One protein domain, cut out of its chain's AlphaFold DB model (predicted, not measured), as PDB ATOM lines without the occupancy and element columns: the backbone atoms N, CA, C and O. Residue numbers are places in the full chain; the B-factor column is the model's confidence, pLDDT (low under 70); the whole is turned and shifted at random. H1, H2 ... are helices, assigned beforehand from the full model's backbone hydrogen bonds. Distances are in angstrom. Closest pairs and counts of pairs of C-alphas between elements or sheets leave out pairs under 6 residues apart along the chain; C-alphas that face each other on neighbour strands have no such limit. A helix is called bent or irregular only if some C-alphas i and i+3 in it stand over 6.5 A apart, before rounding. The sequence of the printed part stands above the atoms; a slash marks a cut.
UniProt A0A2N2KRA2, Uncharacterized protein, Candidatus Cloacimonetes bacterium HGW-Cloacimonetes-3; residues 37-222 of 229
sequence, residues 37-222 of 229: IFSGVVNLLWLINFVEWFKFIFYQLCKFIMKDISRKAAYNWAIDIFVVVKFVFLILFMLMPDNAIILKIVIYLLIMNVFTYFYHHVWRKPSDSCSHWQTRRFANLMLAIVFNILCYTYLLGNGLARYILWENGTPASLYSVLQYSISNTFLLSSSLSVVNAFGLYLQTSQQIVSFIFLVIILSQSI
ATOM      1  N   ILE A  37     199.980 289.588 204.506       86.12
ATOM      2  CA  ILE A  37     201.267 289.998 203.925       86.12
ATOM      3  C   ILE A  37     202.350 288.988 204.307       86.12
ATOM      4  O   ILE A  37     203.065 288.472 203.445       86.12
ATOM      5  N   PHE A  38     202.431 288.650 205.593       87.88
ATOM      6  CA  PHE A  38     203.420 287.703 206.090       87.88
ATOM      7  C   PHE A  38     203.219 286.302 205.494       87.88
ATOM      8  O   PHE A  38     204.181 285.634 205.121       87.88
ATOM      9  N   SER A  39     201.971 285.872 205.322       86.69
ATOM     10  CA  SER A  39     201.638 284.612 204.666       86.69
ATOM     11  C   SER A  39     202.099 284.573 203.206       86.69
ATOM     12  O   SER A  39     202.660 283.565 202.772       86.69
ATOM     13  N   GLY A  40     201.935 285.674 202.467       87.31
ATOM     14  CA  GLY A  40     202.457 285.823 201.108       87.31
ATOM     15  C   GLY A  40     203.980 285.684 201.053       87.31
ATOM     16  O   GLY A  40     204.500 284.915 200.244       87.31
ATOM     17  N   VAL A  41     204.690 286.349 201.969       90.19
ATOM     18  CA  VAL A  41     206.157 286.256 202.092       90.19
ATOM     19  C   VAL A  41     206.598 284.824 202.391       90.19
ATOM     20  O   VAL A  41     207.492 284.301 201.726       90.19
ATOM     21  N   VAL A  42     205.955 284.156 203.352       90.88
ATOM     22  CA  VAL A  42     206.281 282.768 203.709       90.88
ATOM     23  C   VAL A  42     206.050 281.820 202.534       90.88
ATOM     24  O   VAL A  42     206.888 280.955 202.283       90.88
ATOM     25  N   ASN A  43     204.953 281.987 201.793       88.31
ATOM     26  CA  ASN A  43     204.671 281.176 200.610       88.31
ATOM     27  C   ASN A  43     205.722 281.392 199.512       88.31
ATOM     28  O   ASN A  43     206.197 280.420 198.928       88.31
ATOM     29  N   LEU A  44     206.127 282.640 199.260       91.12
ATOM     30  CA  LEU A  44     207.176 282.953 198.289       91.12
ATOM     31  C   LEU A  44     208.512 282.313 198.684       91.12
ATOM     32  O   LEU A  44     209.131 281.635 197.867       91.12
ATOM     33  N   LEU A  45     208.930 282.482 199.942       91.62
ATOM     34  CA  LEU A  45     210.156 281.880 200.470       91.62
ATOM     35  C   LEU A  45     210.105 280.349 200.410       91.62
ATOM     36  O   LEU A  45     211.110 279.714 200.097       91.62
ATOM     37  N   TRP A  46     208.937 279.750 200.651       92.00
ATOM     38  CA  TRP A  46     208.735 278.310 200.523       92.00
ATOM     39  C   TRP A  46     208.921 277.832 199.079       92.00
ATOM     40  O   TRP A  46     209.601 276.831 198.860       92.00
ATOM     41  N   LEU A  47     208.393 278.567 198.095       89.38
ATOM     42  CA  LEU A  47     208.520 278.225 196.674       89.38
ATOM     43  C   LEU A  47     209.968 278.245 196.181       89.38
ATOM     44  O   LEU A  47     210.332 277.426 195.343       89.38
ATOM     45  N   ILE A  48     210.801 279.150 196.691       92.88
ATOM     46  CA  ILE A  48     212.214 279.239 196.294       92.88
ATOM     47  C   ILE A  48     213.141 278.374 197.158       92.88
ATOM     48  O   ILE A  48     214.350 278.360 196.926       92.88
ATOM     49  N   ASN A  49     212.617 277.663 198.160       92.50
ATOM     50  CA  ASN A  49     213.420 276.871 199.084       92.50
ATOM     51  C   ASN A  49     213.842 275.529 198.465       92.50
ATOM     52  O   ASN A  49     213.028 274.614 198.306       92.50
ATOM     53  N   PHE A  50     215.138 275.368 198.185       92.88
ATOM     54  CA  PHE A  50     215.687 274.140 197.607       92.88
ATOM     55  C   PHE A  50     215.452 272.900 198.473       92.88
ATOM     56  O   PHE A  50     215.311 271.816 197.916       92.88
ATOM     57  N   VAL A  51     215.352 273.024 199.801       92.62
ATOM     58  CA  VAL A  51     215.088 271.875 200.688       92.62
ATOM     59  C   VAL A  51     213.739 271.234 200.363       92.62
ATOM     60  O   VAL A  51     213.602 270.012 200.379       92.62
ATOM     61  N   GLU A  52     212.725 272.042 200.059       90.50
ATOM     62  CA  GLU A  52     211.375 271.556 199.768       90.50
ATOM     63  C   GLU A  52     211.329 270.821 198.429       90.50
ATOM     64  O   GLU A  52     210.801 269.706 198.351       90.50
ATOM     65  N   TRP A  53     211.973 271.388 197.409       91.44
ATOM     66  CA  TRP A  53     212.151 270.739 196.111       91.44
ATOM     67  C   TRP A  53     212.967 269.456 196.221       91.44
ATOM     68  O   TRP A  53     212.567 268.428 195.676       91.44
ATOM     69  N   PHE A  54     214.059 269.478 196.988       92.88
ATOM     70  CA  PHE A  54     214.898 268.309 197.222       92.88
ATOM     71  C   PHE A  54     214.104 267.173 197.871       92.88
ATOM     72  O   PHE A  54     214.140 266.050 197.378       92.88
ATOM     73  N   LYS A  55     213.301 267.457 198.908       92.00
ATOM     74  CA  LYS A  55     212.402 266.462 199.523       92.00
ATOM     75  C   LYS A  55     211.421 265.870 198.523       92.00
ATOM     76  O   LYS A  55     211.189 264.661 198.534       92.00
ATOM     77  N   PHE A  56     210.813 266.714 197.690       90.00
ATOM     78  CA  PHE A  56     209.855 266.260 196.692       90.00
ATOM     79  C   PHE A  56     210.517 265.331 195.671       90.00
ATOM     80  O   PHE A  56     210.038 264.214 195.484       90.00
ATOM     81  N   ILE A  57     211.636 265.751 195.078       91.75
ATOM     82  CA  ILE A  57     212.394 264.963 194.098       91.75
ATOM     83  C   ILE A  57     212.881 263.655 194.726       91.75
ATOM     84  O   ILE A  57     212.661 262.587 194.159       91.75
ATOM     85  N   PHE A  58     213.463 263.717 195.926       92.88
ATOM     86  CA  PHE A  58     213.958 262.545 196.646       92.88
ATOM     87  C   PHE A  58     212.852 261.517 196.892       92.88
ATOM     88  O   PHE A  58     213.039 260.336 196.632       92.88
ATOM     89  N   TYR A  59     211.661 261.954 197.312       92.25
ATOM     90  CA  TYR A  59     210.529 261.044 197.481       92.25
ATOM     91  C   TYR A  59     210.085 260.391 196.168       92.25
ATOM     92  O   TYR A  59     209.785 259.200 196.172       92.25
ATOM     93  N   GLN A  60     210.057 261.128 195.053       91.06
ATOM     94  CA  GLN A  60     209.708 260.539 193.756       91.06
ATOM     95  C   GLN A  60     210.745 259.502 193.310       91.06
ATOM     96  O   GLN A  60     210.367 258.429 192.841       91.06
ATOM     97  N   LEU A  61     212.035 259.777 193.525       91.06
ATOM     98  CA  LEU A  61     213.117 258.822 193.273       91.06
ATOM     99  C   LEU A  61     212.977 257.574 194.153       91.06
ATOM    100  O   LEU A  61     213.014 256.455 193.645       91.06
ATOM    101  N   CYS A  62     212.740 257.743 195.456       90.38
ATOM    102  CA  CYS A  62     212.540 256.611 196.357       90.38
ATOM    103  C   CYS A  62     211.302 255.798 195.989       90.38
ATOM    104  O   CYS A  62     211.376 254.583 196.031       90.38
ATOM    105  N   LYS A  63     210.194 256.433 195.594       89.44
ATOM    106  CA  LYS A  63     208.980 255.729 195.155       89.44
ATOM    107  C   LYS A  63     209.213 254.920 193.874       89.44
ATOM    108  O   LYS A  63     208.600 253.873 193.689       89.44
ATOM    109  N   PHE A  64     210.079 255.410 192.989       88.31
ATOM    110  CA  PHE A  64     210.463 254.696 191.777       88.31
ATOM    111  C   PHE A  64     211.306 253.446 192.086       88.31
ATOM    112  O   PHE A  64     211.092 252.404 191.474       88.31
ATOM    113  N   ILE A  65     212.223 253.534 193.055       89.38
ATOM    114  CA  ILE A  65     213.153 252.447 193.416       89.38
ATOM    115  C   ILE A  65     212.526 251.454 194.414       89.38
ATOM    116  O   ILE A  65     212.671 250.244 194.274       89.38
ATOM    117  N   MET A  66     211.825 251.959 195.429       84.12
ATOM    118  CA  MET A  66     211.226 251.214 196.536       84.12
ATOM    119  C   MET A  66     209.717 251.477 196.570       84.12
ATOM    120  O   MET A  66     209.272 252.582 196.885       84.12
ATOM    121  N   LYS A  67     208.912 250.453 196.263       74.75
ATOM    122  CA  LYS A  67     207.453 250.606 196.124       74.75
ATOM    123  C   LYS A  67     206.732 250.977 197.432       74.75
ATOM    124  O   LYS A  67     205.748 251.706 197.361       74.75
ATOM    125  N   ASP A  68     207.260 250.579 198.596       81.56
ATOM    126  CA  ASP A  68     206.591 250.724 199.905       81.56
ATOM    127  C   ASP A  68     207.320 251.644 200.904       81.56
ATOM    128  O   ASP A  68     207.408 251.361 202.100       81.56
ATOM    129  N   ILE A  69     207.854 252.782 200.450       86.31
ATOM    130  CA  ILE A  69     208.433 253.775 201.368       86.31
ATOM    131  C   ILE A  69     207.378 254.759 201.892       86.31
ATOM    132  O   ILE A  69     206.656 255.412 201.134       86.31
ATOM    133  N   SER A  70     207.323 254.942 203.215       88.94
ATOM    134  CA  SER A  70     206.475 255.988 203.791       88.94
ATOM    135  C   SER A  70     206.997 257.380 203.407       88.94
ATOM    136  O   SER A  70     208.183 257.692 203.550       88.94
ATOM    137  N   ARG A  71     206.096 258.267 202.964       88.00
ATOM    138  CA  ARG A  71     206.440 259.653 202.583       88.00
ATOM    139  C   ARG A  71     207.166 260.405 203.702       88.00
ATOM    140  O   ARG A  71     208.087 261.171 203.441       88.00
ATOM    141  N   LYS A  72     206.757 260.164 204.952       85.81
ATOM    142  CA  LYS A  72     207.358 260.772 206.145       85.81
ATOM    143  C   LYS A  72     208.817 260.346 206.318       85.81
ATOM    144  O   LYS A  72     209.669 261.206 206.521       85.81
ATOM    145  N   ALA A  73     209.107 259.049 206.196       87.12
ATOM    146  CA  ALA A  73     210.475 258.548 206.284       87.12
ATOM    147  C   ALA A  73     211.340 259.104 205.147       87.12
ATOM    148  O   ALA A  73     212.406 259.645 205.419       87.12
ATOM    149  N   ALA A  74     210.854 259.065 203.902       90.19
ATOM    150  CA  ALA A  74     211.585 259.603 202.754       90.19
ATOM    151  C   ALA A  74     211.940 261.091 202.926       90.19
ATOM    152  O   ALA A  74     213.064 261.498 202.654       90.19
ATOM    153  N   TYR A  75     211.008 261.909 203.427       90.50
ATOM    154  CA  TYR A  75     211.270 263.328 203.686       90.50
ATOM    155  C   TYR A  75     212.272 263.556 204.813       90.50
ATOM    156  O   TYR A  75     213.093 264.463 204.704       90.50
ATOM    157  N   ASN A  76     212.234 262.746 205.869       89.50
ATOM    158  CA  ASN A  76     213.221 262.825 206.942       89.50
ATOM    159  C   ASN A  76     214.631 262.514 206.425       89.50
ATOM    160  O   ASN A  76     215.542 263.304 206.654       89.50
ATOM    161  N   TRP A  77     214.780 261.429 205.663       91.50
ATOM    162  CA  TRP A  77     216.046 261.069 205.020       91.50
ATOM    163  C   TRP A  77     216.545 262.158 204.071       91.50
ATOM    164  O   TRP A  77     217.713 262.530 204.125       91.50
ATOM    165  N   ALA A  78     215.658 262.726 203.251       93.50
ATOM    166  CA  ALA A  78     216.012 263.827 202.363       93.50
ATOM    167  C   ALA A  78     216.539 265.049 203.132       93.50
ATOM    168  O   ALA A  78     217.521 265.659 202.716       93.50
ATOM    169  N   ILE A  79     215.916 265.411 204.258       91.81
ATOM    170  CA  ILE A  79     216.391 266.523 205.096       91.81
ATOM    171  C   ILE A  79     217.788 266.219 205.634       91.81
ATOM    172  O   ILE A  79     218.664 267.074 205.535       91.81
ATOM    173  N   ASP A  80     218.005 265.017 206.165       93.69
ATOM    174  CA  ASP A  80     219.282 264.644 206.782       93.69
ATOM    175  C   ASP A  80     220.414 264.652 205.743       93.69
ATOM    176  O   ASP A  80     221.461 265.260 205.966       93.69
ATOM    177  N   ILE A  81     220.164 264.090 204.555       94.88
ATOM    178  CA  ILE A  81     221.103 264.125 203.425       94.88
ATOM    179  C   ILE A  81     221.388 265.568 203.005       94.88
ATOM    180  O   ILE A  81     222.549 265.941 202.844       94.88
ATOM    181  N   PHE A  82     220.356 266.402 202.857       94.94
ATOM    182  CA  PHE A  82     220.539 267.802 202.477       94.94
ATOM    183  C   PHE A  82     221.385 268.560 203.506       94.94
ATOM    184  O   PHE A  82     222.246 269.357 203.133       94.94
ATOM    185  N   VAL A  83     221.163 268.307 204.801       94.25
ATOM    186  CA  VAL A  83     221.953 268.905 205.881       94.25
ATOM    187  C   VAL A  83     223.416 268.483 205.777       94.25
ATOM    188  O   VAL A  83     224.287 269.344 205.835       94.25
ATOM    189  N   VAL A  84     223.716 267.206 205.558       96.00
ATOM    190  CA  VAL A  84     225.109 266.759 205.384       96.00
ATOM    191  C   VAL A  84     225.744 267.414 204.152       96.00
ATOM    192  O   VAL A  84     226.828 267.987 204.243       96.00
ATOM    193  N   VAL A  85     225.042 267.409 203.018       95.31
ATOM    194  CA  VAL A  85     225.534 267.966 201.750       95.31
ATOM    195  C   VAL A  85     225.838 269.462 201.864       95.31
ATOM    196  O   VAL A  85     226.904 269.893 201.427       95.31
ATOM    197  N   LYS A  86     224.963 270.266 202.490       95.25
ATOM    198  CA  LYS A  86     225.221 271.711 202.647       95.25
ATOM    199  C   LYS A  86     226.455 271.991 203.513       95.25
ATOM    200  O   LYS A  86     227.185 272.932 203.218       95.25
ATOM    201  N   PHE A  87     226.704 271.187 204.552       96.81
ATOM    202  CA  PHE A  87     227.888 271.327 205.404       96.81
ATOM    203  C   PHE A  87     229.165 271.006 204.630       96.81
ATOM    204  O   PHE A  87     230.111 271.790 204.662       96.81
ATOM    205  N   VAL A  88     229.166 269.892 203.892       96.19
ATOM    206  CA  VAL A  88     230.297 269.501 203.042       96.19
ATOM    207  C   VAL A  88     230.586 270.585 202.006       96.19
ATOM    208  O   VAL A  88     231.732 271.009 201.884       96.19
ATOM    209  N   PHE A  89     229.565 271.098 201.311       95.38
ATOM    210  CA  PHE A  89     229.763 272.176 200.342       95.38
ATOM    211  C   PHE A  89     230.334 273.441 200.971       95.38
ATOM    212  O   PHE A  89     231.263 274.015 200.416       95.38
ATOM    213  N   LEU A  90     229.832 273.858 202.133       96.56
ATOM    214  CA  LEU A  90     230.342 275.050 202.801       96.56
ATOM    215  C   LEU A  90     231.813 274.898 203.213       96.56
ATOM    216  O   LEU A  90     232.593 275.825 203.013       96.56
ATOM    217  N   ILE A  91     232.209 273.729 203.727       94.75
ATOM    218  CA  ILE A  91     233.613 273.436 204.057       94.75
ATOM    219  C   ILE A  91     234.479 273.478 202.795       94.75
ATOM    220  O   ILE A  91     235.528 274.115 202.802       94.75
ATOM    221  N   LEU A  92     234.037 272.862 201.694       94.69
ATOM    222  CA  LEU A  92     234.760 272.923 200.420       94.69
ATOM    223  C   LEU A  92     234.902 274.367 199.921       94.69
ATOM    224  O   LEU A  92     235.983 274.768 199.505       94.69
ATOM    225  N   PHE A  93     233.844 275.172 200.021       94.56
ATOM    226  CA  PHE A  93     233.856 276.580 199.623       94.56
ATOM    227  C   PHE A  93     234.817 277.432 200.447       94.56
ATOM    228  O   PHE A  93     235.419 278.350 199.899       94.56
ATOM    229  N   MET A  94     235.010 277.125 201.732       92.69
ATOM    230  CA  MET A  94     236.014 277.804 202.557       92.69
ATOM    231  C   MET A  94     237.447 277.573 202.065       92.69
ATOM    232  O   MET A  94     238.288 278.444 202.271       92.69
ATOM    233  N   LEU A  95     237.717 276.436 201.415       91.69
ATOM    234  CA  LEU A  95     239.033 276.080 200.870       91.69
ATOM    235  C   LEU A  95     239.266 276.617 199.450       91.69
ATOM    236  O   LEU A  95     240.393 276.594 198.958       91.69
ATOM    237  N   MET A  96     238.211 277.073 198.774       92.06
ATOM    238  CA  MET A  96     238.285 277.636 197.427       92.06
ATOM    239  C   MET A  96     238.606 279.138 197.473       92.06
ATOM    240  O   MET A  96     238.278 279.805 198.455       92.06
ATOM    241  N   PRO A  97     239.213 279.704 196.414       90.69
ATOM    242  CA  PRO A  97     239.392 281.150 196.314       90.69
ATOM    243  C   PRO A  97     238.045 281.885 196.236       90.69
ATOM    244  O   PRO A  97     237.017 281.295 195.888       90.69
ATOM    245  N   ASP A  98     238.080 283.191 196.512       89.44
ATOM    246  CA  ASP A  98     236.931 284.094 196.382       89.44
ATOM    247  C   ASP A  98     236.252 283.918 195.014       89.44
ATOM    248  O   ASP A  98     236.873 284.020 193.951       89.44
ATOM    249  N   ASN A  99     234.949 283.635 195.057       93.88
ATOM    250  CA  ASN A  99     234.116 283.505 193.880       93.88
ATOM    251  C   ASN A  99     232.720 284.081 194.143       93.88
ATOM    252  O   ASN A  99     231.991 283.636 195.034       93.88
ATOM    253  N   ALA A 100     232.299 285.025 193.298       94.12
ATOM    254  CA  ALA A 100     231.015 285.710 193.432       94.12
ATOM    255  C   ALA A 100     229.790 284.776 193.337       94.12
ATOM    256  O   ALA A 100     228.742 285.078 193.910       94.12
ATOM    257  N   ILE A 101     229.891 283.654 192.616       96.00
ATOM    258  CA  ILE A 101     228.817 282.652 192.533       96.00
ATOM    259  C   ILE A 101     228.704 281.915 193.867       96.00
ATOM    260  O   ILE A 101     227.603 281.789 194.401       96.00
ATOM    261  N   ILE A 102     229.837 281.492 194.435       95.94
ATOM    262  CA  ILE A 102     229.880 280.816 195.738       95.94
ATOM    263  C   ILE A 102     229.329 281.739 196.829       95.94
ATOM    264  O   ILE A 102     228.474 281.320 197.607       95.94
ATOM    265  N   LEU A 103     229.718 283.016 196.824       96.06
ATOM    266  CA  LEU A 103     229.182 284.024 197.739       96.06
ATOM    267  C   LEU A 103     227.647 284.089 197.690       96.06
ATOM    268  O   LEU A 103     226.990 284.029 198.730       96.06
ATOM    269  N   LYS A 104     227.058 284.159 196.489       96.56
ATOM    270  CA  LYS A 104     225.595 284.170 196.312       96.56
ATOM    271  C   LYS A 104     224.946 282.891 196.843       96.56
ATOM    272  O   LYS A 104     223.899 282.971 197.482       96.56
ATOM    273  N   ILE A 105     225.567 281.733 196.610       96.06
ATOM    274  CA  ILE A 105     225.090 280.445 197.128       96.06
ATOM    275  C   ILE A 105     225.113 280.441 198.660       96.06
ATOM    276  O   ILE A 105     224.119 280.060 199.272       96.06
ATOM    277  N   VAL A 106     226.195 280.897 199.296       96.94
ATOM    278  CA  VAL A 106     226.297 280.920 200.764       96.94
ATOM    279  C   VAL A 106     225.287 281.886 201.381       96.94
ATOM    280  O   VAL A 106     224.618 281.516 202.344       96.94
ATOM    281  N   ILE A 107     225.097 283.076 200.802       96.50
ATOM    282  CA  ILE A 107     224.059 284.022 201.250       96.50
ATOM    283  C   ILE A 107     222.668 283.389 201.128       96.50
ATOM    284  O   ILE A 107     221.875 283.447 202.069       96.50
ATOM    285  N   TYR A 108     222.375 282.737 200.001       96.81
ATOM    286  CA  TYR A 108     221.121 282.014 199.820       96.81
ATOM    287  C   TYR A 108     220.938 280.923 200.889       96.81
ATOM    288  O   TYR A 108     219.885 280.853 201.524       96.81
ATOM    289  N   LEU A 109     221.962 280.092 201.126       96.38
ATOM    290  CA  LEU A 109     221.914 279.011 202.111       96.38
ATOM    291  C   LEU A 109     221.734 279.548 203.533       96.38
ATOM    292  O   LEU A 109     220.991 278.947 204.303       96.38
ATOM    293  N   LEU A 110     222.361 280.675 203.874       96.62
ATOM    294  CA  LEU A 110     222.195 281.358 205.155       96.62
ATOM    295  C   LEU A 110     220.731 281.779 205.365       96.62
ATOM    296  O   LEU A 110     220.106 281.373 206.345       96.62
ATOM    297  N   ILE A 111     220.158 282.526 204.416       95.44
ATOM    298  CA  ILE A 111     218.767 283.006 204.492       95.44
ATOM    299  C   ILE A 111     217.797 281.820 204.569       95.44
ATOM    300  O   ILE A 111     216.913 281.778 205.428       95.44
ATOM    301  N   MET A 112     217.990 280.815 203.711       95.56
ATOM    302  CA  MET A 112     217.124 279.638 203.677       95.56
ATOM    303  C   MET A 112     217.277 278.745 204.901       95.56
ATOM    304  O   MET A 112     216.315 278.075 205.269       95.56
ATOM    305  N   ASN A 113     218.430 278.733 205.567       95.25
ATOM    306  CA  ASN A 113     218.613 277.992 206.811       95.25
ATOM    307  C   ASN A 113     217.739 278.576 207.932       95.25
ATOM    308  O   ASN A 113     217.038 277.823 208.611       95.25
ATOM    309  N   VAL A 114     217.701 279.907 208.063       93.94
ATOM    310  CA  VAL A 114     216.803 280.605 209.002       93.94
ATOM    311  C   VAL A 114     215.344 280.365 208.627       93.94
ATOM    312  O   VAL A 114     214.553 279.912 209.457       93.94
ATOM    313  N   PHE A 115     214.992 280.603 207.360       93.88
ATOM    314  CA  PHE A 115     213.621 280.451 206.879       93.88
ATOM    315  C   PHE A 115     213.098 279.018 207.039       93.88
ATOM    316  O   PHE A 115     211.999 278.825 207.542       93.88
ATOM    317  N   THR A 116     213.875 278.005 206.650       91.69
ATOM    318  CA  THR A 116     213.471 276.593 206.755       91.69
ATOM    319  C   THR A 116     213.197 276.225 208.207       91.69
ATOM    320  O   THR A 116     212.207 275.554 208.502       91.69
ATOM    321  N   TYR A 117     214.049 276.687 209.124       90.19
ATOM    322  CA  TYR A 117     213.858 276.420 210.540       90.19
ATOM    323  C   TYR A 117     212.593 277.112 211.069       90.19
ATOM    324  O   TYR A 117     211.744 276.439 211.657       90.19
ATOM    325  N   PHE A 118     212.405 278.400 210.767       90.75
ATOM    326  CA  PHE A 118     211.181 279.142 211.081       90.75
ATOM    327  C   PHE A 118     209.923 278.455 210.522       90.75
ATOM    328  O   PHE A 118     208.958 278.223 211.251       90.75
ATOM    329  N   TYR A 119     209.940 278.077 209.245       89.75
ATOM    330  CA  TYR A 119     208.797 277.491 208.559       89.75
ATOM    331  C   TYR A 119     208.361 276.167 209.195       89.75
ATOM    332  O   TYR A 119     207.175 275.968 209.444       89.75
ATOM    333  N   HIS A 120     209.300 275.263 209.493       85.00
ATOM    334  CA  HIS A 120     208.960 273.937 210.030       85.00
ATOM    335  C   HIS A 120     208.659 273.920 211.527       85.00
ATOM    336  O   HIS A 120     208.007 272.982 211.985       85.00
ATOM    337  N   HIS A 121     209.126 274.916 212.283       83.19
ATOM    338  CA  HIS A 121     208.968 274.929 213.740       83.19
ATOM    339  C   HIS A 121     207.898 275.919 214.202       83.19
ATOM    340  O   HIS A 121     207.111 275.581 215.081       83.19
ATOM    341  N   VAL A 122     207.820 277.105 213.598       84.12
ATOM    342  CA  VAL A 122     206.867 278.154 213.993       84.12
ATOM    343  C   VAL A 122     205.642 278.159 213.086       84.12
ATOM    344  O   VAL A 122     204.517 278.088 213.574       84.12
ATOM    345  N   TRP A 123     205.847 278.230 211.768       85.31
ATOM    346  CA  TRP A 123     204.745 278.454 210.828       85.31
ATOM    347  C   TRP A 123     203.876 277.212 210.621       85.31
ATOM    348  O   TRP A 123     202.646 277.262 210.681       85.31
ATOM    349  N   ARG A 124     204.510 276.065 210.372       79.62
ATOM    350  CA  ARG A 124     203.824 274.795 210.158       79.62
ATOM    351  C   ARG A 124     203.610 274.101 211.496       79.62
ATOM    352  O   ARG A 124     204.562 273.819 212.216       79.62
ATOM    353  N   LYS A 125     202.354 273.763 211.812       65.19
ATOM    354  CA  LYS A 125     202.041 273.020 213.039       65.19
ATOM    355  C   LYS A 125     202.803 271.685 213.057       65.19
ATOM    356  O   LYS A 125     202.699 270.923 212.090       65.19
ATOM    357  N   PRO A 126     203.529 271.375 214.143       63.56
ATOM    358  CA  PRO A 126     204.165 270.077 214.288       63.56
ATOM    359  C   PRO A 126     203.106 268.971 214.325       63.56
ATOM    360  O   PRO A 126     202.149 269.068 215.090       63.56
ATOM    361  N   SER A 127     203.278 267.932 213.499       59.00
ATOM    362  CA  SER A 127     202.325 266.816 213.393       59.00
ATOM    363  C   SER A 127     202.379 265.850 214.572       59.00
ATOM    364  O   SER A 127     201.408 265.150 214.817       59.00
ATOM    365  N   ASP A 128     203.505 265.809 215.291       62.22
ATOM    366  CA  ASP A 128     203.754 264.838 216.353       62.22
ATOM    367  C   ASP A 128     204.467 265.480 217.548       62.22
ATOM    368  O   ASP A 128     205.384 266.300 217.382       62.22
ATOM    369  N   SER A 129     204.048 265.067 218.745       63.41
ATOM    370  CA  SER A 129     204.573 265.467 220.059       63.41
ATOM    371  C   SER A 129     205.391 264.366 220.752       63.41
ATOM    372  O   SER A 129     205.749 264.511 221.914       63.41
ATOM    373  N   CYS A 130     205.710 263.270 220.058       71.75
ATOM    374  CA  CYS A 130     206.508 262.178 220.622       71.75
ATOM    375  C   CYS A 130     207.932 262.644 221.004       71.75
ATOM    376  O   CYS A 130     208.536 263.454 220.298       71.75
ATOM    377  N   SER A 131     208.493 262.092 222.087       71.81
ATOM    378  CA  SER A 131     209.810 262.463 222.638       71.81
ATOM    379  C   SER A 131     210.944 262.418 221.598       71.81
ATOM    380  O   SER A 131     211.675 263.395 221.439       71.81
ATOM    381  N   HIS A 132     211.022 261.361 220.777       78.44
ATOM    382  CA  HIS A 132     212.045 261.252 219.724       78.44
ATOM    383  C   HIS A 132     212.001 262.405 218.708       78.44
ATOM    384  O   HIS A 132     213.033 262.823 218.176       78.44
ATOM    385  N   TRP A 133     210.812 262.956 218.444       76.44
ATOM    386  CA  TRP A 133     210.661 264.106 217.555       76.44
ATOM    387  C   TRP A 133     211.207 265.389 218.171       76.44
ATOM    388  O   TRP A 133     211.771 266.207 217.445       76.44
ATOM    389  N   GLN A 134     211.077 265.565 219.485       78.31
ATOM    390  CA  GLN A 134     211.643 266.714 220.186       78.31
ATOM    391  C   GLN A 134     213.176 266.672 220.150       78.31
ATOM    392  O   GLN A 134     213.795 267.667 219.773       78.31
ATOM    393  N   THR A 135     213.785 265.509 220.410       82.81
ATOM    394  CA  THR A 135     215.244 265.327 220.309       82.81
ATOM    395  C   THR A 135     215.757 265.630 218.901       82.81
ATOM    396  O   THR A 135     216.727 266.367 218.739       82.81
ATOM    397  N   ARG A 136     215.076 265.134 217.857       84.12
ATOM    398  CA  ARG A 136     215.449 265.417 216.460       84.12
ATOM    399  C   ARG A 136     215.349 266.905 216.118       84.12
ATOM    400  O   ARG A 136     216.212 267.427 215.419       84.12
ATOM    401  N   ARG A 137     214.318 267.606 216.603       83.44
ATOM    402  CA  ARG A 137     214.185 269.062 216.407       83.44
ATOM    403  C   ARG A 137     215.322 269.823 217.072       83.44
ATOM    404  O   ARG A 137     215.912 270.688 216.436       83.44
ATOM    405  N   PHE A 138     215.663 269.455 218.304       85.25
ATOM    406  CA  PHE A 138     216.786 270.050 219.018       85.25
ATOM    407  C   PHE A 138     218.123 269.817 218.297       85.25
ATOM    408  O   PHE A 138     218.900 270.751 218.123       85.25
ATOM    409  N   ALA A 139     218.373 268.607 217.791       89.50
ATOM    410  CA  ALA A 139     219.569 268.335 216.992       89.50
ATOM    411  C   ALA A 139     219.610 269.191 215.712       89.50
ATOM    412  O   ALA A 139     220.626 269.814 215.409       89.50
ATOM    413  N   ASN A 140     218.488 269.293 214.992       89.94
ATOM    414  CA  ASN A 140     218.389 270.112 213.780       89.94
ATOM    415  C   ASN A 140     218.567 271.608 214.048       89.94
ATOM    416  O   ASN A 140     219.134 272.311 213.216       89.94
ATOM    417  N   LEU A 141     218.106 272.092 215.198       89.94
ATOM    418  CA  LEU A 141     218.352 273.451 215.661       89.94
ATOM    419  C   LEU A 141     219.838 273.704 215.890       89.94
ATOM    420  O   LEU A 141     220.375 274.677 215.370       89.94
ATOM    421  N   MET A 142     220.497 272.831 216.653       91.75
ATOM    422  CA  MET A 142     221.926 272.960 216.932       91.75
ATOM    423  C   MET A 142     222.729 272.948 215.631       91.75
ATOM    424  O   MET A 142     223.561 273.824 215.409       91.75
ATOM    425  N   LEU A 143     222.399 272.040 214.708       94.50
ATOM    426  CA  LEU A 143     222.989 272.013 213.370       94.50
ATOM    427  C   LEU A 143     222.687 273.285 212.569       94.50
ATOM    428  O   LEU A 143     223.554 273.757 211.839       94.50
ATOM    429  N   ALA A 144     221.492 273.866 212.692       94.44
ATOM    430  CA  ALA A 144     221.170 275.131 212.043       94.44
ATOM    431  C   ALA A 144     222.029 276.275 212.597       94.44
ATOM    432  O   ALA A 144     222.574 277.034 211.797       94.44
ATOM    433  N   ILE A 145     222.204 276.379 213.918       95.00
ATOM    434  CA  ILE A 145     223.059 277.391 214.562       95.00
ATOM    435  C   ILE A 145     224.511 277.232 214.104       95.00
ATOM    436  O   ILE A 145     225.086 278.190 213.590       95.00
ATOM    437  N   VAL A 146     225.071 276.022 214.202       96.81
ATOM    438  CA  VAL A 146     226.444 275.730 213.752       96.81
ATOM    439  C   VAL A 146     226.613 276.079 212.273       96.81
ATOM    440  O   VAL A 146     227.593 276.717 211.900       96.81
ATOM    441  N   PHE A 147     225.638 275.736 211.428       97.25
ATOM    442  CA  PHE A 147     225.684 276.084 210.010       97.25
ATOM    443  C   PHE A 147     225.709 277.601 209.778       97.25
ATOM    444  O   PHE A 147     226.467 278.064 208.933       97.25
ATOM    445  N   ASN A 148     224.940 278.398 210.535       96.94
ATOM    446  CA  ASN A 148     225.007 279.861 210.409       96.94
ATOM    447  C   ASN A 148     226.365 280.415 210.826       96.94
ATOM    448  O   ASN A 148     226.886 281.278 210.126       96.94
ATOM    449  N   ILE A 149     226.938 279.923 211.930       97.31
ATOM    450  CA  ILE A 149     228.281 280.322 212.373       97.31
ATOM    451  C   ILE A 149     229.288 280.062 211.248       97.31
ATOM    452  O   ILE A 149     230.072 280.939 210.893       97.31
ATOM    453  N   LEU A 150     229.226 278.887 210.614       97.50
ATOM    454  CA  LEU A 150     230.095 278.569 209.483       97.50
ATOM    455  C   LEU A 150     229.825 279.474 208.272       97.50
ATOM    456  O   LEU A 150     230.773 279.936 207.643       97.50
ATOM    457  N   CYS A 151     228.568 279.791 207.948       97.56
ATOM    458  CA  CYS A 151     228.258 280.727 206.864       97.56
ATOM    459  C   CYS A 151     228.875 282.105 207.127       97.56
ATOM    460  O   CYS A 151     229.526 282.657 206.244       97.56
ATOM    461  N   TYR A 152     228.731 282.647 208.338       96.88
ATOM    462  CA  TYR A 152     229.345 283.926 208.700       96.88
ATOM    463  C   TYR A 152     230.870 283.851 208.740       96.88
ATOM    464  O   TYR A 152     231.526 284.791 208.304       96.88
ATOM    465  N   THR A 153     231.441 282.722 209.158       96.06
ATOM    466  CA  THR A 153     232.886 282.471 209.069       96.06
ATOM    467  C   THR A 153     233.366 282.538 207.618       96.06
ATOM    468  O   THR A 153     234.362 283.197 207.333       96.06
ATOM    469  N   TYR A 154     232.636 281.924 206.681       96.25
ATOM    470  CA  TYR A 154     232.940 282.017 205.252       96.25
ATOM    471  C   TYR A 154     232.822 283.458 204.739       96.25
ATOM    472  O   TYR A 154     233.705 283.923 204.019       96.25
ATOM    473  N   LEU A 155     231.754 284.175 205.104       95.81
ATOM    474  CA  LEU A 155     231.546 285.560 204.673       95.81
ATOM    475  C   LEU A 155     232.667 286.472 205.185       95.81
ATOM    476  O   LEU A 155     233.225 287.235 204.404       95.81
ATOM    477  N   LEU A 156     233.034 286.355 206.462       93.25
ATOM    478  CA  LEU A 156     234.058 287.184 207.095       93.25
ATOM    479  C   LEU A 156     235.483 286.829 206.642       93.25
ATOM    480  O   LEU A 156     236.319 287.715 206.488       93.25
ATOM    481  N   GLY A 157     235.767 285.539 206.457       91.19
ATOM    482  CA  GLY A 157     237.121 285.036 206.219       91.19
ATOM    483  C   GLY A 157     237.482 284.831 204.752       91.19
ATOM    484  O   GLY A 157     238.663 284.776 204.429       91.19
ATOM    485  N   ASN A 158     236.495 284.715 203.860       91.88
ATOM    486  CA  ASN A 158     236.731 284.447 202.442       91.88
ATOM    487  C   ASN A 158     235.845 285.329 201.547       91.88
ATOM    488  O   ASN A 158     236.326 286.308 200.980       91.88
ATOM    489  N   GLY A 159     234.536 285.063 201.481       89.94
ATOM    490  CA  GLY A 159     233.654 285.642 200.458       89.94
ATOM    491  C   GLY A 159     233.536 287.172 200.464       89.94
ATOM    492  O   GLY A 159     233.278 287.769 199.422       89.94
ATOM    493  N   LEU A 160     233.717 287.822 201.617       91.81
ATOM    494  CA  LEU A 160     233.722 289.284 201.756       91.81
ATOM    495  C   LEU A 160     234.995 289.804 202.436       91.81
ATOM    496  O   LEU A 160     235.036 290.972 202.823       91.81
ATOM    497  N   ALA A 161     236.043 288.980 202.547       89.12
ATOM    498  CA  ALA A 161     237.269 289.325 203.268       89.12
ATOM    499  C   ALA A 161     237.904 290.630 202.759       89.12
ATOM    500  O   ALA A 161     238.356 291.453 203.548       89.12
ATOM    501  N   ARG A 162     237.845 290.875 201.443       89.12
ATOM    502  CA  ARG A 162     238.357 292.101 200.798       89.12
ATOM    503  C   ARG A 162     237.672 293.399 201.241       89.12
ATOM    504  O   ARG A 162     238.206 294.475 201.007       89.12
ATOM    505  N   TYR A 163     236.484 293.306 201.835       90.12
ATOM    506  CA  TYR A 163     235.711 294.454 202.309       90.12
ATOM    507  C   TYR A 163     235.781 294.627 203.826       90.12
ATOM    508  O   TYR A 163     235.100 295.502 204.355       90.12
ATOM    509  N   ILE A 164     236.538 293.794 204.541       90.50
ATOM    510  CA  ILE A 164     236.596 293.794 206.004       90.50
ATOM    511  C   ILE A 164     237.961 294.303 206.452       90.50
ATOM    512  O   ILE A 164     238.995 293.828 205.991       90.50
ATOM    513  N   LEU A 165     237.948 295.268 207.372       90.31
ATOM    514  CA  LEU A 165     239.148 295.808 207.998       90.31
ATOM    515  C   LEU A 165     239.173 295.402 209.471       90.31
ATOM    516  O   LEU A 165     238.327 295.829 210.261       90.31
ATOM    517  N   TRP A 166     240.153 294.573 209.816       90.38
ATOM    518  CA  TRP A 166     240.426 294.141 211.185       90.38
ATOM    519  C   TRP A 166     241.269 295.192 211.914       90.38
ATOM    520  O   TRP A 166     242.192 295.751 211.323       90.38
ATOM    521  N   GLU A 167     240.985 295.437 213.196       83.94
ATOM    522  CA  GLU A 167     241.599 296.527 213.981       83.94
ATOM    523  C   GLU A 167     243.133 296.479 214.027       83.94
ATOM    524  O   GLU A 167     243.786 297.512 213.922       83.94
ATOM    525  N   ASN A 168     243.719 295.282 214.072       78.19
ATOM    526  CA  ASN A 168     245.172 295.113 214.181       78.19
ATOM    527  C   ASN A 168     245.895 294.980 212.831       78.19
ATOM    528  O   ASN A 168     247.089 294.685 212.807       78.19
ATOM    529  N   GLY A 169     245.192 295.124 211.699       69.56
ATOM    530  CA  GLY A 169     245.765 294.969 210.355       69.56
ATOM    531  C   GLY A 169     246.337 293.577 210.051       69.56
ATOM    532  O   GLY A 169     246.897 293.361 208.976       69.56
ATOM    533  N   THR A 170     246.210 292.619 210.973       65.44
ATOM    534  CA  THR A 170     246.701 291.258 210.799       65.44
ATOM    535  C   THR A 170     245.760 290.487 209.874       65.44
ATOM    536  O   THR A 170     244.540 290.533 210.058       65.44
ATOM    537  N   PRO A 171     246.288 289.757 208.871       66.44
ATOM    538  CA  PRO A 171     245.467 288.846 208.090       66.44
ATOM    539  C   PRO A 171     244.891 287.790 209.038       66.44
ATOM    540  O   PRO A 171     245.623 286.988 209.622       66.44
ATOM    541  N   ALA A 172     243.575 287.834 209.241       76.81
ATOM    542  CA  ALA A 172     242.899 286.930 210.154       76.81
ATOM    543  C   ALA A 172     242.961 285.498 209.601       76.81
ATOM    544  O   ALA A 172     242.588 285.242 208.455       76.81
ATOM    545  N   SER A 173     243.430 284.552 210.414       88.19
ATOM    546  CA  SER A 173     243.395 283.137 210.053       88.19
ATOM    547  C   SER A 173     241.952 282.629 210.084       88.19
ATOM    548  O   SER A 173     241.112 283.140 210.826       88.19
ATOM    549  N   LEU A 174     241.642 281.577 209.320       89.44
ATOM    550  CA  LEU A 174     240.292 280.997 209.320       89.44
ATOM    551  C   LEU A 174     239.842 280.582 210.731       89.44
ATOM    552  O   LEU A 174     238.680 280.757 211.086       89.44
ATOM    553  N   TYR A 175     240.775 280.102 211.557       91.25
ATOM    554  CA  TYR A 175     240.515 279.772 212.957       91.25
ATOM    555  C   TYR A 175     240.118 281.000 213.783       91.25
ATOM    556  O   TYR A 175     239.136 280.958 214.521       91.25
ATOM    557  N   SER A 176     240.843 282.112 213.639       91.94
ATOM    558  CA  SER A 176     240.543 283.326 214.395       91.94
ATOM    559  C   SER A 176     239.214 283.947 213.950       91.94
ATOM    560  O   SER A 176     238.434 284.395 214.787       91.94
ATOM    561  N   VAL A 177     238.902 283.895 212.649       93.94
ATOM    562  CA  VAL A 177     237.596 284.320 212.116       93.94
ATOM    563  C   VAL A 177     236.463 283.420 212.618       93.94
ATOM    564  O   VAL A 177     235.401 283.923 212.980       93.94
ATOM    565  N   LEU A 178     236.680 282.104 212.686       95.00
ATOM    566  CA  LEU A 178     235.708 281.167 213.251       95.00
ATOM    567  C   LEU A 178     235.440 281.479 214.725       95.00
ATOM    568  O   LEU A 178     234.284 281.579 215.129       95.00
ATOM    569  N   GLN A 179     236.495 281.675 215.519       94.56
ATOM    570  CA  GLN A 179     236.371 282.048 216.926       94.56
ATOM    571  C   GLN A 179     235.612 283.371 217.084       94.56
ATOM    572  O   GLN A 179     234.704 283.456 217.907       94.56
ATOM    573  N   TYR A 180     235.926 284.373 216.260       94.62
ATOM    574  CA  TYR A 180     235.192 285.636 216.223       94.62
ATOM    575  C   TYR A 180     233.705 285.425 215.901       94.62
ATOM    576  O   TYR A 180     232.841 285.964 216.591       94.62
ATOM    577  N   SER A 181     233.385 284.597 214.902       96.06
ATOM    578  CA  SER A 181     231.999 284.293 214.541       96.06
ATOM    579  C   SER A 181     231.263 283.578 215.681       96.06
ATOM    580  O   SER A 181     230.136 283.949 215.999       96.06
ATOM    581  N   ILE A 182     231.897 282.618 216.358       96.25
ATOM    582  CA  ILE A 182     231.325 281.960 217.543       96.25
ATOM    583  C   ILE A 182     231.046 282.992 218.640       96.25
ATOM    584  O   ILE A 182     229.915 283.066 219.126       96.25
ATOM    585  N   SER A 183     232.038 283.817 218.991       95.69
ATOM    586  CA  SER A 183     231.882 284.862 220.005       95.69
ATOM    587  C   SER A 183     230.727 285.798 219.663       95.69
ATOM    588  O   SER A 183     229.864 286.033 220.503       95.69
ATOM    589  N   ASN A 184     230.634 286.255 218.413       95.00
ATOM    590  CA  ASN A 184     229.585 287.174 217.989       95.00
ATOM    591  C   ASN A 184     228.175 286.550 218.018       95.00
ATOM    592  O   ASN A 184     227.218 287.230 218.386       95.00
ATOM    593  N   THR A 185     228.023 285.261 217.686       95.75
ATOM    594  CA  THR A 185     226.724 284.565 217.797       95.75
ATOM    595  C   THR A 185     226.229 284.484 219.239       95.75
ATOM    596  O   THR A 185     225.025 284.589 219.472       95.75
ATOM    597  N   PHE A 186     227.138 284.332 220.203       93.69
ATOM    598  CA  PHE A 186     226.804 284.229 221.627       93.69
ATOM    599  C   PHE A 186     226.999 285.537 222.406       93.69
ATOM    600  O   PHE A 186     226.909 285.523 223.631       93.69
ATOM    601  N   LEU A 187     227.237 286.658 221.714       92.12
ATOM    602  CA  LEU A 187     227.482 287.977 222.314       92.12
ATOM    603  C   LEU A 187     228.643 287.981 223.330       92.12
ATOM    604  O   LEU A 187     228.629 288.726 224.309       92.12
ATOM    605  N   LEU A 188     229.649 287.137 223.101       92.75
ATOM    606  CA  LEU A 188     230.873 287.066 223.894       92.75
ATOM    607  C   LEU A 188     231.906 288.063 223.364       92.75
ATOM    608  O   LEU A 188     231.916 288.401 222.178       92.75
ATOM    609  N   SER A 189     232.826 288.489 224.229       88.25
ATOM    610  CA  SER A 189     233.985 289.266 223.798       88.25
ATOM    611  C   SER A 189     234.916 288.424 222.914       88.25
ATOM    612  O   SER A 189     235.063 287.208 223.081       88.25
ATOM    613  N   SER A 190     235.548 289.078 221.945       86.81
ATOM    614  CA  SER A 190     236.550 288.485 221.060       86.81
ATOM    615  C   SER A 190     237.799 289.353 221.024       86.81
ATOM    616  O   SER A 190     237.723 290.571 221.149       86.81
ATOM    617  N   SER A 191     238.955 288.722 220.823       83.44
ATOM    618  CA  SER A 191     240.230 289.417 220.601       83.44
ATOM    619  C   SER A 191     240.327 290.071 219.220       83.44
ATOM    620  O   SER A 191     241.182 290.923 218.998       83.44
ATOM    621  N   LEU A 192     239.467 289.649 218.289       86.62
ATOM    622  CA  LEU A 192     239.283 290.267 216.982       86.62
ATOM    623  C   LEU A 192     238.097 291.223 217.010       86.62
ATOM    624  O   LEU A 192     237.069 290.941 217.627       86.62
ATOM    625  N   SER A 193     238.235 292.310 216.272       88.12
ATOM    626  CA  SER A 193     237.256 293.381 216.141       88.12
ATOM    627  C   SER A 193     237.320 293.942 214.726       88.12
ATOM    628  O   SER A 193     238.371 293.956 214.071       88.12
ATOM    629  N   VAL A 194     236.162 294.370 214.236       90.88
ATOM    630  CA  VAL A 194     236.005 294.924 212.896       90.88
ATOM    631  C   VAL A 194     235.794 296.424 213.016       90.88
ATOM    632  O   VAL A 194     234.958 296.866 213.801       90.88
ATOM    633  N   VAL A 195     236.544 297.207 212.243       90.75
ATOM    634  CA  VAL A 195     236.551 298.677 212.371       90.75
ATOM    635  C   VAL A 195     235.664 299.345 211.326       90.75
ATOM    636  O   VAL A 195     235.164 300.450 211.523       90.75
ATOM    637  N   ASN A 196     235.442 298.690 210.188       92.94
ATOM    638  CA  ASN A 196     234.714 299.294 209.083       92.94
ATOM    639  C   ASN A 196     233.195 299.074 209.176       92.94
ATOM    640  O   ASN A 196     232.722 298.011 209.573       92.94
ATOM    641  N   ALA A 197     232.425 300.057 208.695       93.81
ATOM    642  CA  ALA A 197     230.960 300.040 208.740       93.81
ATOM    643  C   ALA A 197     230.338 298.793 208.084       93.81
ATOM    644  O   ALA A 197     229.395 298.218 208.616       93.81
ATOM    645  N   PHE A 198     230.888 298.340 206.951       93.00
ATOM    646  CA  PHE A 198     230.381 297.150 206.264       93.00
ATOM    647  C   PHE A 198     230.533 295.880 207.108       93.00
ATOM    648  O   PHE A 198     229.604 295.079 207.213       93.00
ATOM    649  N   GLY A 199     231.687 295.713 207.749       92.06
ATOM    650  CA  GLY A 199     231.916 294.592 208.643       92.06
ATOM    651  C   GLY A 199     231.050 294.648 209.904       92.06
ATOM    652  O   GLY A 199     230.530 293.616 210.322       92.06
ATOM    653  N   LEU A 200     230.782 295.848 210.432       93.62
ATOM    654  CA  LEU A 200     229.810 296.042 211.512       93.62
ATOM    655  C   LEU A 200     228.390 295.639 211.087       93.62
ATOM    656  O   LEU A 200     227.711 294.952 211.843       93.62
ATOM    657  N   TYR A 201     227.945 295.962 209.865       95.25
ATOM    658  CA  TYR A 201     226.648 295.480 209.365       95.25
ATOM    659  C   TYR A 201     226.582 293.954 209.303       95.25
ATOM    660  O   TYR A 201     225.562 293.365 209.670       95.25
ATOM    661  N   LEU A 202     227.666 293.303 208.877       94.94
ATOM    662  CA  LEU A 202     227.736 291.846 208.843       94.94
ATOM    663  C   LEU A 202     227.682 291.260 210.263       94.94
ATOM    664  O   LEU A 202     226.896 290.344 210.516       94.94
ATOM    665  N   GLN A 203     228.419 291.850 211.206       94.75
ATOM    666  CA  GLN A 203     228.376 291.499 212.624       94.75
ATOM    667  C   GLN A 203     226.955 291.627 213.198       94.75
ATOM    668  O   GLN A 203     226.449 290.680 213.805       94.75
ATOM    669  N   THR A 204     226.282 292.755 212.967       95.62
ATOM    670  CA  THR A 204     224.906 292.994 213.419       95.62
ATOM    671  C   THR A 204     223.926 292.012 212.779       95.62
ATOM    672  O   THR A 204     223.059 291.475 213.463       95.62
ATOM    673  N   SER A 205     224.071 291.706 211.485       96.94
ATOM    674  CA  SER A 205     223.203 290.731 210.813       96.94
ATOM    675  C   SER A 205     223.320 289.331 211.426       96.94
ATOM    676  O   SER A 205     222.308 288.650 211.613       96.94
ATOM    677  N   GLN A 206     224.523 288.927 211.848       97.00
ATOM    678  CA  GLN A 206     224.738 287.671 212.560       97.00
ATOM    679  C   GLN A 206     224.058 287.661 213.932       97.00
ATOM    680  O   GLN A 206     223.458 286.650 214.307       97.00
ATOM    681  N   GLN A 207     224.104 288.774 214.663       95.88
ATOM    682  CA  GLN A 207     223.420 288.913 215.951       95.88
ATOM    683  C   GLN A 207     221.898 288.852 215.787       95.88
ATOM    684  O   GLN A 207     221.240 288.113 216.515       95.88
ATOM    685  N   ILE A 208     221.339 289.532 214.778       96.19
ATOM    686  CA  ILE A 208     219.905 289.466 214.447       96.19
ATOM    687  C   ILE A 208     219.494 288.024 214.128       96.19
ATOM    688  O   ILE A 208     218.502 287.533 214.661       96.19
ATOM    689  N   VAL A 209     220.264 287.318 213.297       95.38
ATOM    690  CA  VAL A 209     219.987 285.910 212.970       95.38
ATOM    691  C   VAL A 209     220.049 285.028 214.219       95.38
ATOM    692  O   VAL A 209     219.164 284.199 214.426       95.38
ATOM    693  N   SER A 210     221.050 285.224 215.077       94.25
ATOM    694  CA  SER A 210     221.200 284.474 216.331       94.25
ATOM    695  C   SER A 210     220.022 284.733 217.278       94.25
ATOM    696  O   SER A 210     219.464 283.796 217.849       94.25
ATOM    697  N   PHE A 211     219.561 285.983 217.355       94.44
ATOM    698  CA  PHE A 211     218.367 286.364 218.103       94.44
ATOM    699  C   PHE A 211     217.095 285.715 217.540       94.44
ATOM    700  O   PHE A 211     216.281 285.212 218.308       94.44
ATOM    701  N   ILE A 212     216.935 285.635 216.215       92.56
ATOM    702  CA  ILE A 212     215.806 284.920 215.597       92.56
ATOM    703  C   ILE A 212     215.801 283.446 216.022       92.56
ATOM    704  O   ILE A 212     214.748 282.936 216.406       92.56
ATOM    705  N   PHE A 213     216.949 282.757 216.014       90.81
ATOM    706  CA  PHE A 213     217.009 281.379 216.519       90.81
ATOM    707  C   PHE A 213     216.609 281.292 217.988       90.81
ATOM    708  O   PHE A 213     215.812 280.420 218.332       90.81
ATOM    709  N   LEU A 214     217.090 282.207 218.831       89.94
ATOM    710  CA  LEU A 214     216.713 282.268 220.242       89.94
ATOM    711  C   LEU A 214     215.198 282.442 220.421       89.94
ATOM    712  O   LEU A 214     214.580 281.691 221.172       89.94
ATOM    713  N   VAL A 215     214.577 283.372 219.691       90.44
ATOM    714  CA  VAL A 215     213.123 283.591 219.727       90.44
ATOM    715  C   VAL A 215     212.368 282.337 219.294       90.44
ATOM    716  O   VAL A 215     211.391 281.953 219.940       90.44
ATOM    717  N   ILE A 216     212.827 281.649 218.245       86.50
ATOM    718  CA  ILE A 216     212.202 280.393 217.815       86.50
ATOM    719  C   ILE A 216     212.312 279.336 218.923       86.50
ATOM    720  O   ILE A 216     211.316 278.677 219.214       86.50
ATOM    721  N   ILE A 217     213.470 279.191 219.574       83.25
ATOM    722  CA  ILE A 217     213.666 278.253 220.695       83.25
ATOM    723  C   ILE A 217     212.687 278.550 221.827       83.25
ATOM    724  O   ILE A 217     211.960 277.658 222.263       83.25
ATOM    725  N   LEU A 218     212.635 279.810 222.258       83.50
ATOM    726  CA  LEU A 218     211.763 280.249 223.341       83.50
ATOM    727  C   LEU A 218     210.295 279.984 222.997       83.50
ATOM    728  O   LEU A 218     209.580 279.394 223.805       83.50
ATOM    729  N   SER A 219     209.868 280.291 221.767       82.81
ATOM    730  CA  SER A 219     208.489 280.050 221.316       82.81
ATOM    731  C   SER A 219     208.061 278.581 221.389       82.81
ATOM    732  O   SER A 219     206.889 278.295 221.613       82.81
ATOM    733  N   GLN A 220     208.995 277.639 221.214       74.12
ATOM    734  CA  GLN A 220     208.710 276.202 221.281       74.12
ATOM    735  C   GLN A 220     208.766 275.649 222.708       74.12
ATOM    736  O   GLN A 220     208.196 274.591 222.964       74.12
ATOM    737  N   SER A 221     209.467 276.334 223.614       70.56
ATOM    738  CA  SER A 221     209.581 275.939 225.021       70.56
ATOM    739  C   SER A 221     208.347 276.289 225.856       70.56
ATOM    740  O   SER A 221     208.123 275.667 226.891       70.56
ATOM    741  N   ILE A 222     207.526 277.242 225.403       67.38
ATOM    742  CA  ILE A 222     206.294 277.628 226.096       67.38
ATOM    743  C   ILE A 222     205.253 276.507 225.916       67.38
ATOM    744  O   ILE A 222     204.884 276.195 224.775       67.38
TER     745      ILE A 222
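AT A GLANCE: This is residues 37 to 222 of the 229 residues of an uncharacterized protein of Candidatus Cloacimonetes bacterium HGW-Cloacimonetes-3 (UniProt A0A2N2KRA2). Four long helices, H3, H4, H5 and H7, make an elongated up-and-down bundle, each running against the one before it, with the H4-H5 hairpin in the middle between H3 and H7. H6 packs across H5 and H7 toward one end, H2 packs across the first half of H3 toward the other, and short H1 lies near the second half of H4. Look for 186 printed residues with seven named helices, H1 to H7 in order, and no named strand: the class is all helix. The whole is compact, with a radius of gyration of the C-alphas of 18.2 A and spans of 60 by 39 by 33 A.

HOW THE PARTS SIT: Start at H1, residues 37 to 47, and go on to H2, residues 50 to 65: the two are close but not clearly touching. H3, residues 71 to 95, touches H2 with residues 71 to 82 alone; the closest C-alphas, of Lys 55 and Ala 78, are 5.3 A apart, at a steep tilt of 55 degrees. At H4, residues 100 to 123, look back to H1: they only just touch, with 3 pairs of C-alphas within 8 A, the closest Leu 45 and Phe 115 at 7.4 A. Next comes the hub, H5, residues 131 to 159, which forms a helical hairpin with H4, opposite ways at a shallow tilt of 24 degrees; their closest C-alphas, of Leu 103 and Gly 159, are 5.5 A apart. H5 touches H3 the same way at 23 degrees, closest at Met 94 and Tyr 154, with C-alphas 5.9 A apart. H6, residues 174 to 185, touches H5 at a steep tilt of 54 degrees, the C-alphas of Thr 153 and Leu 178 closest at 5.2 A. H7, residues 197 to 221, touches H5 opposite ways at 1 degree, closest at Tyr 152 and Gln 206, with C-alphas 7.1 A apart. H7 and H3 are apart. Each O i to N i+4 pair is within hydrogen-bond range in H1, H2, H3, H6 and H7, against 19 of 20 in H4 and 24 of 25 in H5.

IN THESE COORDINATES: Find C-alpha 37 at (201.267, 289.998, 203.925), where H1 begins. H3 covers 36.5 A, H4 32.3 A, H5 40.0 A and H7 36.1 A, ending at C-alpha 221, (209.581, 275.939, 225.021). H5 is only just irregular: C-alphas 156 and 159 are 6.8 A apart.

THE WHOLE: The printed part has no cut. The links H5 to H6 and H6 to H7 are long. Confidence is under 70 at residues 125 to 129, 169 to 171 and 222.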